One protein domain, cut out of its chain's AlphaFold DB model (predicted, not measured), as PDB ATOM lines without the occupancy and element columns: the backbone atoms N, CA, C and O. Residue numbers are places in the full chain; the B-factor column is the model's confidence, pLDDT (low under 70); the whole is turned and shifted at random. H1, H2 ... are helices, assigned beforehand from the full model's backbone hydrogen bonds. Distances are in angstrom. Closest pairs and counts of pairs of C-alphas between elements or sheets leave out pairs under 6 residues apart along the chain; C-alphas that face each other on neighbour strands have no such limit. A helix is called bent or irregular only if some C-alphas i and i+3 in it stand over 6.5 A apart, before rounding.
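What this domain is: This is residues 9 to 53 and 112 to 143 of the 145 residues of the protein "SPASM domain-containing protein" of Candidatus Cloacimonas sp. 4484_209 (UniProt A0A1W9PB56). A helical hairpin, the long H1 side by side with the first part of H2, makes one side of the model, and three shorter helices follow one another round sharp corners, H3 and H4 on the side of H2 away from H1 and H5 off beyond the end where H2 begins. H2 kinks by 86 degrees near residue 43, and residues 22 to 28, of which 22 to 26 belong to H1, stick out free. The printed part has 77 residues, with five named helices in the order H1 to H5 and no named strand: all helix. It is compact, with a radius of gyration of the C-alphas of 13.2 A and spans of 38 by 30 by 20 A.

How they stand to each other: H1, residues 9 to 26, touches H2, residues 34 to 49, in a hairpin; their closest C-alphas, those of Ile 17 and Leu 37, are 6.5 A apart, and they run opposite ways at a shallow tilt of 18 degrees. With residue 36 alone, H2 only just touches H3, residues 113 to 122, with 3 pairs of C-alphas within 8 A, the closest Tyr 36 and Glu 117 at 6.4 A. H3 and H4, residues 124 to 129, only just touch, with 3 such pairs, and only at the corner; their closest C-alphas, Phe 120 and Phe 126, are 5.7 A apart, about perpendicular at 87 degrees. H5, residues 131 to 143, is close to H4 but not clearly touching, the closest C-alphas being Ala 127 and Tyr 134 at 6.9 A. Every O i to N i+4 pair is within hydrogen-bond range in H1, H4 and H5, but 8 of 12 in H2 and 5 of 6 in H3.

Where its parts are: H1 begins at C-alpha 9 (-21.693, 11.586, -15.385) and is 25.6 A long. H2 measures 18.3 A and is irregular, with C-alphas 45 and 48 9.2 A apart; H3, 13.7 A, is only just irregular, with C-alphas 114 and 117 6.6 A apart. H4 measures 8.6 A; H5, 18.1 A, ends at C-alpha 143 (-14.026, -26.095, -17.012).

The domain as a whole: The C-alphas farthest apart, Pro 9 and Tyr 142, are 38.8 A apart. Residues 54 to 111 are not printed, and C-alphas 53 and 112 are 13.6 A apart across the cut. Of the links printed whole, H1 to H2 is short and the other two are tight. No printed residue is under 70 in pLDDT.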
ATOM      1  N   PRO A   9     -21.958  12.797 -16.167       93.69
ATOM      2  CA  PRO A   9     -21.693  11.586 -15.385       93.69
ATOM      3  C   PRO A   9     -22.138  10.289 -16.070       93.69
ATOM      4  O   PRO A   9     -21.427   9.294 -15.996       93.69
ATOM      5  N   LEU A  10     -23.282  10.295 -16.765       94.38
ATOM      6  CA  LEU A  10     -23.755   9.105 -17.481       94.38
ATOM      7  C   LEU A  10     -22.873   8.786 -18.689       94.38
ATOM      8  O   LEU A  10     -22.602   7.620 -18.940       94.38
ATOM      9  N   LYS A  11     -22.382   9.812 -19.393       95.38
ATOM     10  CA  LYS A  11     -21.448   9.619 -20.509       95.38
ATOM     11  C   LYS A  11     -20.133   8.989 -20.037       95.38
ATOM     12  O   LYS A  11     -19.668   8.031 -20.640       95.38
ATOM     13  N   VAL A  12     -19.578   9.486 -18.928       96.88
ATOM     14  CA  VAL A  12     -18.372   8.904 -18.314       96.88
ATOM     15  C   VAL A  12     -18.627   7.459 -17.879       96.88
ATOM     16  O   VAL A  12     -17.781   6.596 -18.090       96.88
ATOM     17  N   LEU A  13     -19.796   7.175 -17.299       96.25
ATOM     18  CA  LEU A  13     -20.170   5.814 -16.919       96.25
ATOM     19  C   LEU A  13     -20.218   4.873 -18.132       96.25
ATOM     20  O   LEU A  13     -19.698   3.766 -18.043       96.25
ATOM     21  N   ASP A  14     -20.787   5.318 -19.255       96.44
ATOM     22  CA  ASP A  14     -20.817   4.544 -20.501       96.44
ATOM     23  C   ASP A  14     -19.400   4.242 -21.007       96.44
ATOM     24  O   ASP A  14     -19.073   3.087 -21.273       96.44
ATOM     25  N   GLU A  15     -18.522   5.248 -21.046       97.88
ATOM     26  CA  GLU A  15     -17.117   5.083 -21.447       97.88
ATOM     27  C   GLU A  15     -16.372   4.080 -20.548       97.88
ATOM     28  O   GLU A  15     -15.633   3.224 -21.040       97.88
ATOM     29  N   VAL A  16     -16.586   4.142 -19.230       97.75
ATOM     30  CA  VAL A  16     -15.974   3.211 -18.268       97.75
ATOM     31  C   VAL A  16     -16.524   1.792 -18.431       97.75
ATOM     32  O   VAL A  16     -15.751   0.835 -18.371       97.75
ATOM     33  N   ILE A  17     -17.831   1.628 -18.661       97.56
ATOM     34  CA  ILE A  17     -18.445   0.313 -18.904       97.56
ATOM     35  C   ILE A  17     -17.834  -0.344 -20.146       97.56
ATOM     36  O   ILE A  17     -17.468  -1.519 -20.084       97.56
ATOM     37  N   GLU A  18     -17.660   0.399 -21.241       97.75
ATOM     38  CA  GLU A  18     -17.038  -0.147 -22.452       97.75
ATOM     39  C   GLU A  18     -15.581  -0.555 -22.216       97.75
ATOM     40  O   GLU A  18     -15.184  -1.652 -22.610       97.75
ATOM     41  N   GLN A  19     -14.807   0.259 -21.491       97.81
ATOM     42  CA  GLN A  19     -13.436  -0.098 -21.110       97.81
ATOM     43  C   GLN A  19     -13.382  -1.365 -20.248       97.81
ATOM     44  O   GLN A  19     -12.467  -2.177 -20.400       97.81
ATOM     45  N   ILE A  20     -14.341  -1.554 -19.335       96.75
ATOM     46  CA  ILE A  20     -14.438  -2.774 -18.524       96.75
ATOM     47  C   ILE A  20     -14.701  -3.980 -19.428       96.75
ATOM     48  O   ILE A  20     -13.999  -4.979 -19.295       96.75
ATOM     49  N   ILE A  21     -15.664  -3.892 -20.351       95.81
ATOM     50  CA  ILE A  21     -15.996  -4.979 -21.287       95.81
ATOM     51  C   ILE A  21     -14.787  -5.337 -22.163       95.81
ATOM     52  O   ILE A  21     -14.481  -6.514 -22.355       95.81
ATOM     53  N   GLU A  22     -14.073  -4.338 -22.677       97.06
ATOM     54  CA  GLU A  22     -12.876  -4.559 -23.486       97.06
ATOM     55  C   GLU A  22     -11.773  -5.256 -22.678       97.06
ATOM     56  O   GLU A  22     -11.223  -6.272 -23.111       97.06
ATOM     57  N   LYS A  23     -11.478  -4.758 -21.469       97.12
ATOM     58  CA  LYS A  23     -10.436  -5.329 -20.609       97.12
ATOM     59  C   LYS A  23     -10.778  -6.745 -20.154       97.12
ATOM     60  O   LYS A  23      -9.896  -7.600 -20.165       97.12
ATOM     61  N   THR A  24     -12.024  -7.026 -19.776       94.38
ATOM     62  CA  THR A  24     -12.415  -8.374 -19.330       94.38
ATOM     63  C   THR A  24     -12.296  -9.388 -20.460       94.38
ATOM     64  O   THR A  24     -11.760 -10.470 -20.232       94.38
ATOM     65  N   ARG A  25     -12.677  -9.019 -21.692       91.62
ATOM     66  CA  ARG A  25     -12.443  -9.843 -22.889       91.62
ATOM     67  C   ARG A  25     -10.950 -10.040 -23.158       91.62
ATOM     68  O   ARG A  25     -10.521 -11.176 -23.333       91.62
ATOM     69  N   LYS A  26     -10.157  -8.960 -23.136       95.75
ATOM     70  CA  LYS A  26      -8.704  -8.998 -23.384       95.75
ATOM     71  C   LYS A  26      -7.966  -9.922 -22.415       95.75
ATOM     72  O   LYS A  26      -7.084 -10.662 -22.836       95.75
ATOM     73  N   TYR A  27      -8.314  -9.870 -21.133       95.88
ATOM     74  CA  TYR A  27      -7.648 -10.649 -20.084       95.88
ATOM     75  C   TYR A  27      -8.359 -11.969 -19.753       95.88
ATOM     76  O   TYR A  27      -7.935 -12.670 -18.839       95.88
ATOM     77  N   GLY A  28      -9.438 -12.319 -20.464       89.81
ATOM     78  CA  GLY A  28     -10.198 -13.546 -20.215       89.81
ATOM     79  C   GLY A  28     -10.830 -13.621 -18.817       89.81
ATOM     80  O   GLY A  28     -11.001 -14.714 -18.280       89.81
ATOM     81  N   ILE A  29     -11.159 -12.476 -18.209       90.94
ATOM     82  CA  ILE A  29     -11.748 -12.406 -16.867       90.94
ATOM     83  C   ILE A  29     -13.252 -12.653 -16.972       90.94
ATOM     84  O   ILE A  29     -13.987 -11.874 -17.583       90.94
ATOM     85  N   TYR A  30     -13.721 -13.720 -16.328       88.19
ATOM     86  CA  TYR A  30     -15.147 -13.995 -16.218       88.19
ATOM     87  C   TYR A  30     -15.842 -12.954 -15.332       88.19
ATOM     88  O   TYR A  30     -15.391 -12.655 -14.228       88.19
ATOM     89  N   THR A  31     -16.962 -12.414 -15.809       90.75
ATOM     90  CA  THR A  31     -17.772 -11.432 -15.080       90.75
ATOM     91  C   THR A  31     -19.247 -11.504 -15.505       90.75
ATOM     92  O   THR A  31     -19.657 -12.387 -16.276       90.75
ATOM     93  N   ASN A  32     -20.059 -10.585 -14.982       92.06
ATOM     94  CA  ASN A  32     -21.449 -10.377 -15.375       92.06
ATOM     95  C   ASN A  32     -21.603 -10.177 -16.892       92.06
ATOM     96  O   ASN A  32     -20.690  -9.740 -17.592       92.06
ATOM     97  N   SER A  33     -22.790 -10.486 -17.406       91.88
ATOM     98  CA  SER A  33     -23.142 -10.270 -18.803       91.88
ATOM     99  C   SER A  33     -23.000  -8.807 -19.222       91.88
ATOM    100  O   SER A  33     -23.213  -7.878 -18.443       91.88
ATOM    101  N   GLU A  34     -22.715  -8.581 -20.502       92.25
ATOM    102  CA  GLU A  34     -22.670  -7.226 -21.062       92.25
ATOM    103  C   GLU A  34     -24.013  -6.507 -20.934       92.25
ATOM    104  O   GLU A  34     -24.047  -5.292 -20.761       92.25
ATOM    105  N   VAL A  35     -25.124  -7.252 -20.950       92.19
ATOM    106  CA  VAL A  35     -26.452  -6.685 -20.702       92.19
ATOM    107  C   VAL A  35     -26.566  -6.154 -19.273       92.19
ATOM    108  O   VAL A  35     -27.105  -5.064 -19.072       92.19
ATOM    109  N   TYR A  36     -26.032  -6.878 -18.286       94.69
ATOM    110  CA  TYR A  36     -25.959  -6.383 -16.916       94.69
ATOM    111  C   TYR A  36     -25.072  -5.139 -16.817       94.69
ATOM    112  O   TYR A  36     -25.530  -4.127 -16.281       94.69
ATOM    113  N   LEU A  37     -23.854  -5.189 -17.373       95.12
ATOM    114  CA  LEU A  37     -22.885  -4.089 -17.312       95.12
ATOM    115  C   LEU A  37     -23.444  -2.809 -17.948       95.12
ATOM    116  O   LEU A  37     -23.513  -1.776 -17.289       95.12
ATOM    117  N   ARG A  38     -23.963  -2.888 -19.179       94.38
ATOM    118  CA  ARG A  38     -24.602  -1.751 -19.871       94.38
ATOM    119  C   ARG A  38     -25.893  -1.294 -19.185       94.38
ATOM    120  O   ARG A  38     -26.297  -0.139 -19.297       94.38
ATOM    121  N   GLY A  39     -26.555  -2.182 -18.447       94.06
ATOM    122  CA  GLY A  39     -27.746  -1.859 -17.666       94.06
ATOM    123  C   GLY A  39     -27.481  -1.001 -16.425       94.06
ATOM    124  O   GLY A  39     -28.395  -0.307 -15.977       94.06
ATOM    125  N   ILE A  40     -26.241  -0.962 -15.918       94.88
ATOM    126  CA  ILE A  40     -25.851  -0.117 -14.772       94.88
ATOM    127  C   ILE A  40     -26.174   1.356 -15.059       94.88
ATOM    128  O   ILE A  40     -26.761   2.043 -14.221       94.88
ATOM    129  N   ARG A  41     -25.893   1.818 -16.284       94.06
ATOM    130  CA  ARG A  41     -26.264   3.154 -16.766       94.06
ATOM    131  C   ARG A  41     -27.757   3.436 -16.593       94.06
ATOM    132  O   ARG A  41     -28.130   4.480 -16.065       94.06
ATOM    133  N   LYS A  42     -28.621   2.499 -17.006       92.00
ATOM    134  CA  LYS A  42     -30.086   2.652 -16.924       92.00
ATOM    135  C   LYS A  42     -30.565   2.787 -15.480       92.00
ATOM    136  O   LYS A  42     -31.450   3.595 -15.212       92.00
ATOM    137  N   PHE A  43     -29.967   2.035 -14.555       93.75
ATOM    138  CA  PHE A  43     -30.282   2.131 -13.128       93.75
ATOM    139  C   PHE A  43     -29.987   3.526 -12.563       93.75
ATOM    140  O   PHE A  43     -30.843   4.102 -11.891       93.75
ATOM    141  N   PHE A  44     -28.808   4.079 -12.867       93.38
ATOM    142  CA  PHE A  44     -28.386   5.396 -12.382       93.38
ATOM    143  C   PHE A  44     -29.077   6.570 -13.084       93.38
ATOM    144  O   PHE A  44     -29.244   7.630 -12.481       93.38
ATOM    145  N   GLU A  45     -29.482   6.404 -14.343       93.56
ATOM    146  CA  GLU A  45     -30.281   7.397 -15.065       93.56
ATOM    147  C   GLU A  45     -31.704   7.474 -14.500       93.56
ATOM    148  O   GLU A  45     -32.167   8.538 -14.082       93.56
ATOM    149  N   ASP A  46     -32.409   6.340 -14.483       91.62
ATOM    150  CA  ASP A  46     -33.755   6.256 -13.936       91.62
ATOM    151  C   ASP A  46     -34.153   4.811 -13.624       91.62
ATOM    152  O   ASP A  46     -34.697   4.091 -14.468       91.62
ATOM    153  N   LYS A  47     -33.981   4.402 -12.365       90.19
ATOM    154  CA  LYS A  47     -34.386   3.065 -11.918       90.19
ATOM    155  C   LYS A  47     -35.870   2.742 -12.135       90.19
ATOM    156  O   LYS A  47     -36.221   1.567 -12.164       90.19
ATOM    157  N   SER A  48     -36.759   3.733 -12.287       87.69
ATOM    158  CA  SER A  48     -38.179   3.452 -12.559       87.69
ATOM    159  C   SER A  48     -38.383   2.774 -13.916       87.69
ATOM    160  O   SER A  48     -39.304   1.968 -14.051       87.69
ATOM    161  N   LYS A  49     -37.464   3.013 -14.863       86.19
ATOM    162  CA  LYS A  49     -37.430   2.408 -16.201       86.19
ATOM    163  C   LYS A  49     -36.845   0.996 -16.221       86.19
ATOM    164  O   LYS A  49     -36.747   0.396 -17.288       86.19
ATOM    165  N   ILE A  50     -36.428   0.466 -15.070       87.88
ATOM    166  CA  ILE A  50     -36.034  -0.935 -14.975       87.88
ATOM    167  C   ILE A  50     -37.281  -1.794 -15.131       87.88
ATOM    168  O   ILE A  50     -38.199  -1.742 -14.304       87.88
ATOM    169  N   ASP A  51     -37.258  -2.573 -16.204       86.38
ATOM    170  CA  ASP A  51     -38.255  -3.561 -16.577       86.38
ATOM    171  C   ASP A  51     -37.537  -4.895 -16.808       86.38
ATOM    172  O   ASP A  51     -36.901  -5.116 -17.843       86.38
ATOM    173  N   ILE A  52     -37.531  -5.729 -15.772       88.06
ATOM    174  CA  ILE A  52     -36.903  -7.048 -15.768       88.06
ATOM    175  C   ILE A  52     -37.782  -8.018 -14.981       88.06
ATOM    176  O   ILE A  52     -38.322  -7.666 -13.931       88.06
ATOM    177  N   ASP A  53     -37.846  -9.261 -15.445       88.88
ATOM    178  CA  ASP A  53     -38.405 -10.360 -14.666       88.88
ATOM    179  C   ASP A  53     -37.407 -10.730 -13.562       88.88
ATOM    180  O   ASP A  53     -36.440 -11.456 -13.800       88.88
ATOM    181  N   MET A 112     -28.667  -5.033  -8.386       92.56
ATOM    182  CA  MET A 112     -27.677  -5.848  -7.676       92.56
ATOM    183  C   MET A 112     -27.301  -7.087  -8.490       92.56
ATOM    184  O   MET A 112     -28.178  -7.845  -8.911       92.56
ATOM    185  N   GLY A 113     -25.999  -7.334  -8.653       92.31
ATOM    186  CA  GLY A 113     -25.485  -8.475  -9.416       92.31
ATOM    187  C   GLY A 113     -25.999  -9.822  -8.904       92.31
ATOM    188  O   GLY A 113     -26.328 -10.685  -9.709       92.31
ATOM    189  N   CYS A 114     -26.179  -9.962  -7.586       88.75
ATOM    190  CA  CYS A 114     -26.696 -11.174  -6.939       88.75
ATOM    191  C   CYS A 114     -28.136 -11.535  -7.337       88.75
ATOM    192  O   CYS A 114     -28.539 -12.682  -7.176       88.75
ATOM    193  N   PHE A 115     -28.923 -10.574  -7.830       92.94
ATOM    194  CA  PHE A 115     -30.321 -10.797  -8.202       92.94
ATOM    195  C   PHE A 115     -30.525 -10.702  -9.711       92.94
ATOM    196  O   PHE A 115     -31.188 -11.560 -10.292       92.94
ATOM    197  N   ILE A 116     -29.951  -9.684 -10.355       94.19
ATOM    198  CA  ILE A 116     -30.262  -9.370 -11.752       94.19
ATOM    199  C   ILE A 116     -29.587 -10.343 -12.714       94.19
ATOM    200  O   ILE A 116     -30.255 -10.877 -13.594       94.19
ATOM    201  N   GLU A 117     -28.296 -10.624 -12.540       93.44
ATOM    202  CA  GLU A 117     -27.581 -11.532 -13.442       93.44
ATOM    203  C   GLU A 117     -28.134 -12.969 -13.377       93.44
ATOM    204  O   GLU A 117     -28.409 -13.533 -14.437       93.44
ATOM    205  N   PRO A 118     -28.399 -13.569 -12.197       92.69
ATOM    206  CA  PRO A 118     -29.086 -14.857 -12.151       92.69
ATOM    207  C   PRO A 118     -30.505 -14.795 -12.722       92.69
ATOM    208  O   PRO A 118     -30.919 -15.725 -13.404       92.69
ATOM    209  N   SER A 119     -31.239 -13.691 -12.525       94.44
ATOM    210  CA  SER A 119     -32.571 -13.533 -13.128       94.44
ATOM    211  C   SER A 119     -32.515 -13.509 -14.656       94.44
ATOM    212  O   SER A 119     -33.374 -14.099 -15.305       94.44
ATOM    213  N   PHE A 120     -31.482 -12.896 -15.241       93.06
ATOM    214  CA  PHE A 120     -31.210 -13.018 -16.670       93.06
ATOM    215  C   PHE A 120     -30.966 -14.473 -17.053       93.06
ATOM    216  O   PHE A 120     -31.634 -14.960 -17.956       93.06
ATOM    217  N   ARG A 121     -30.112 -15.199 -16.320       89.31
ATOM    218  CA  ARG A 121     -29.829 -16.621 -16.586       89.31
ATOM    219  C   ARG A 121     -31.073 -17.515 -16.503       89.31
ATOM    220  O   ARG A 121     -31.228 -18.417 -17.321       89.31
ATOM    221  N   CYS A 122     -31.987 -17.235 -15.581       89.94
ATOM    222  CA  CYS A 122     -33.246 -17.968 -15.433       89.94
ATOM    223  C   CYS A 122     -34.354 -17.510 -16.403       89.94
ATOM    224  O   CYS A 122     -35.384 -18.172 -16.510       89.94
ATOM    225  N   SER A 123     -34.178 -16.389 -17.109       90.00
ATOM    226  CA  SER A 123     -35.181 -15.864 -18.034       90.00
ATOM    227  C   SER A 123     -35.058 -16.522 -19.406       90.00
ATOM    228  O   SER A 123     -34.085 -16.302 -20.127       90.00
ATOM    229  N   LEU A 124     -36.096 -17.248 -19.832       87.50
ATOM    230  CA  LEU A 124     -36.155 -17.847 -21.173       87.50
ATOM    231  C   LEU A 124     -35.979 -16.795 -22.283       87.50
ATOM    232  O   LEU A 124     -35.260 -17.012 -23.257       87.50
ATOM    233  N   LYS A 125     -36.580 -15.613 -22.103       87.62
ATOM    234  CA  LYS A 125     -36.450 -14.474 -23.024       87.62
ATOM    235  C   LYS A 125     -34.995 -14.031 -23.169       87.62
ATOM    236  O   LYS A 125     -34.566 -13.682 -24.268       87.62
ATOM    237  N   PHE A 126     -34.246 -14.011 -22.070       88.31
ATOM    238  CA  PHE A 126     -32.843 -13.619 -22.081       88.31
ATOM    239  C   PHE A 126     -31.946 -14.728 -22.639       88.31
ATOM    240  O   PHE A 126     -31.049 -14.420 -23.425       88.31
ATOM    241  N   ALA A 127     -32.239 -15.990 -22.308       87.31
ATOM    242  CA  ALA A 127     -31.558 -17.171 -22.829       87.31
ATOM    243  C   ALA A 127     -31.568 -17.220 -24.354       87.31
ATOM    244  O   ALA A 127     -30.514 -17.299 -24.983       87.31
ATOM    245  N   ILE A 128     -32.753 -17.066 -24.948       89.69
ATOM    246  CA  ILE A 128     -32.930 -17.091 -26.404       89.69
ATOM    247  C   ILE A 128     -32.194 -15.924 -27.077       89.69
ATOM    248  O   ILE A 128     -31.658 -16.076 -28.170       89.69
ATOM    249  N   ARG A 129     -32.138 -14.752 -26.432       89.62
ATOM    250  CA  ARG A 129     -31.499 -13.550 -26.997       89.62
ATOM    251  C   ARG A 129     -29.981 -13.517 -26.841       89.62
ATOM    252  O   ARG A 129     -29.332 -12.785 -27.578       89.62
ATOM    253  N   ASN A 130     -29.414 -14.270 -25.897       89.56
ATOM    254  CA  ASN A 130     -27.983 -14.231 -25.575       89.56
ATOM    255  C   ASN A 130     -27.343 -15.635 -25.535       89.56
ATOM    256  O   ASN A 130     -26.631 -15.947 -24.576       89.56
ATOM    257  N   PRO A 131     -27.530 -16.489 -26.559       89.12
ATOM    258  CA  PRO A 131     -27.119 -17.896 -26.503       89.12
ATOM    259  C   PRO A 131     -25.604 -18.072 -26.314       89.12
ATOM    260  O   PRO A 131     -25.164 -18.945 -25.569       89.12
ATOM    261  N   ILE A 132     -24.792 -17.190 -26.910       88.12
ATOM    262  CA  ILE A 132     -23.325 -17.212 -26.782       88.12
ATOM    263  C   ILE A 132     -22.893 -17.043 -25.320       88.12
ATOM    264  O   ILE A 132     -21.980 -17.732 -24.863       88.12
ATOM    265  N   LYS A 133     -23.562 -16.165 -24.561       86.38
ATOM    266  CA  LYS A 133     -23.247 -15.948 -23.144       86.38
ATOM    267  C   LYS A 133     -23.551 -17.194 -22.316       86.38
ATOM    268  O   LYS A 133     -22.734 -17.557 -21.484       86.38
ATOM    269  N   TYR A 134     -24.657 -17.886 -22.582       87.19
ATOM    270  CA  TYR A 134     -24.985 -19.132 -21.879       87.19
ATOM    271  C   TYR A 134     -23.982 -20.238 -22.174       87.19
ATOM    272  O   TYR A 134     -23.512 -20.899 -21.254       87.19
ATOM    273  N   ILE A 135     -23.594 -20.395 -23.439       88.19
ATOM    274  CA  ILE A 135     -22.546 -21.347 -23.820       88.19
ATOM    275  C   ILE A 135     -21.229 -20.985 -23.123       88.19
ATOM    276  O   ILE A 135     -20.545 -21.866 -22.610       88.19
ATOM    277  N   SER A 136     -20.877 -19.698 -23.065       86.81
ATOM    278  CA  SER A 136     -19.693 -19.227 -22.341       86.81
ATOM    279  C   SER A 136     -19.777 -19.500 -20.837       86.81
ATOM    280  O   SER A 136     -18.765 -19.873 -20.250       86.81
ATOM    281  N   ASP A 137     -20.943 -19.306 -20.220       88.44
ATOM    282  CA  ASP A 137     -21.189 -19.606 -18.806       88.44
ATOM    283  C   ASP A 137     -21.010 -21.102 -18.545       88.44
ATOM    284  O   ASP A 137     -20.239 -21.478 -17.669       88.44
ATOM    285  N   MET A 138     -21.636 -21.957 -19.357       88.44
ATOM    286  CA  MET A 138     -21.469 -23.407 -19.257       88.44
ATOM    287  C   MET A 138     -20.001 -23.805 -19.426       88.44
ATOM    288  O   MET A 138     -19.447 -24.471 -18.562       88.44
ATOM    289  N   ARG A 139     -19.317 -23.337 -20.475       89.12
ATOM    290  CA  ARG A 139     -17.887 -23.635 -20.659       89.12
ATOM    291  C   ARG A 139     -17.041 -23.207 -19.465       89.12
ATOM    292  O   ARG A 139     -16.109 -23.919 -19.125       89.12
ATOM    293  N   PHE A 140     -17.336 -22.063 -18.851       87.69
ATOM    294  CA  PHE A 140     -16.605 -21.590 -17.679       87.69
ATOM    295  C   PHE A 140     -16.871 -22.460 -16.444       87.69
ATOM    296  O   PHE A 140     -15.922 -22.892 -15.796       87.69
ATOM    297  N   PHE A 141     -18.139 -22.745 -16.131       86.88
ATOM    298  CA  PHE A 141     -18.509 -23.514 -14.939       86.88
ATOM    299  C   PHE A 141     -18.091 -24.984 -15.027       86.88
ATOM    300  O   PHE A 141     -17.641 -25.541 -14.033       86.88
ATOM    301  N   TYR A 142     -18.170 -25.579 -16.216       90.50
ATOM    302  CA  TYR A 142     -17.759 -26.963 -16.459       90.50
ATOM    303  C   TYR A 142     -16.269 -27.104 -16.806       90.50
ATOM    304  O   TYR A 142     -15.808 -28.193 -17.121       90.50
ATOM    305  N   ARG A 143     -15.477 -26.022 -16.762       87.94
ATOM    306  CA  ARG A 143     -14.026 -26.095 -17.012       87.94
ATOM    307  C   ARG A 143     -13.269 -26.834 -15.904       87.94
ATOM    308  O   ARG A 143     -12.175 -27.331 -16.152       87.94
TER     309      ARG A 143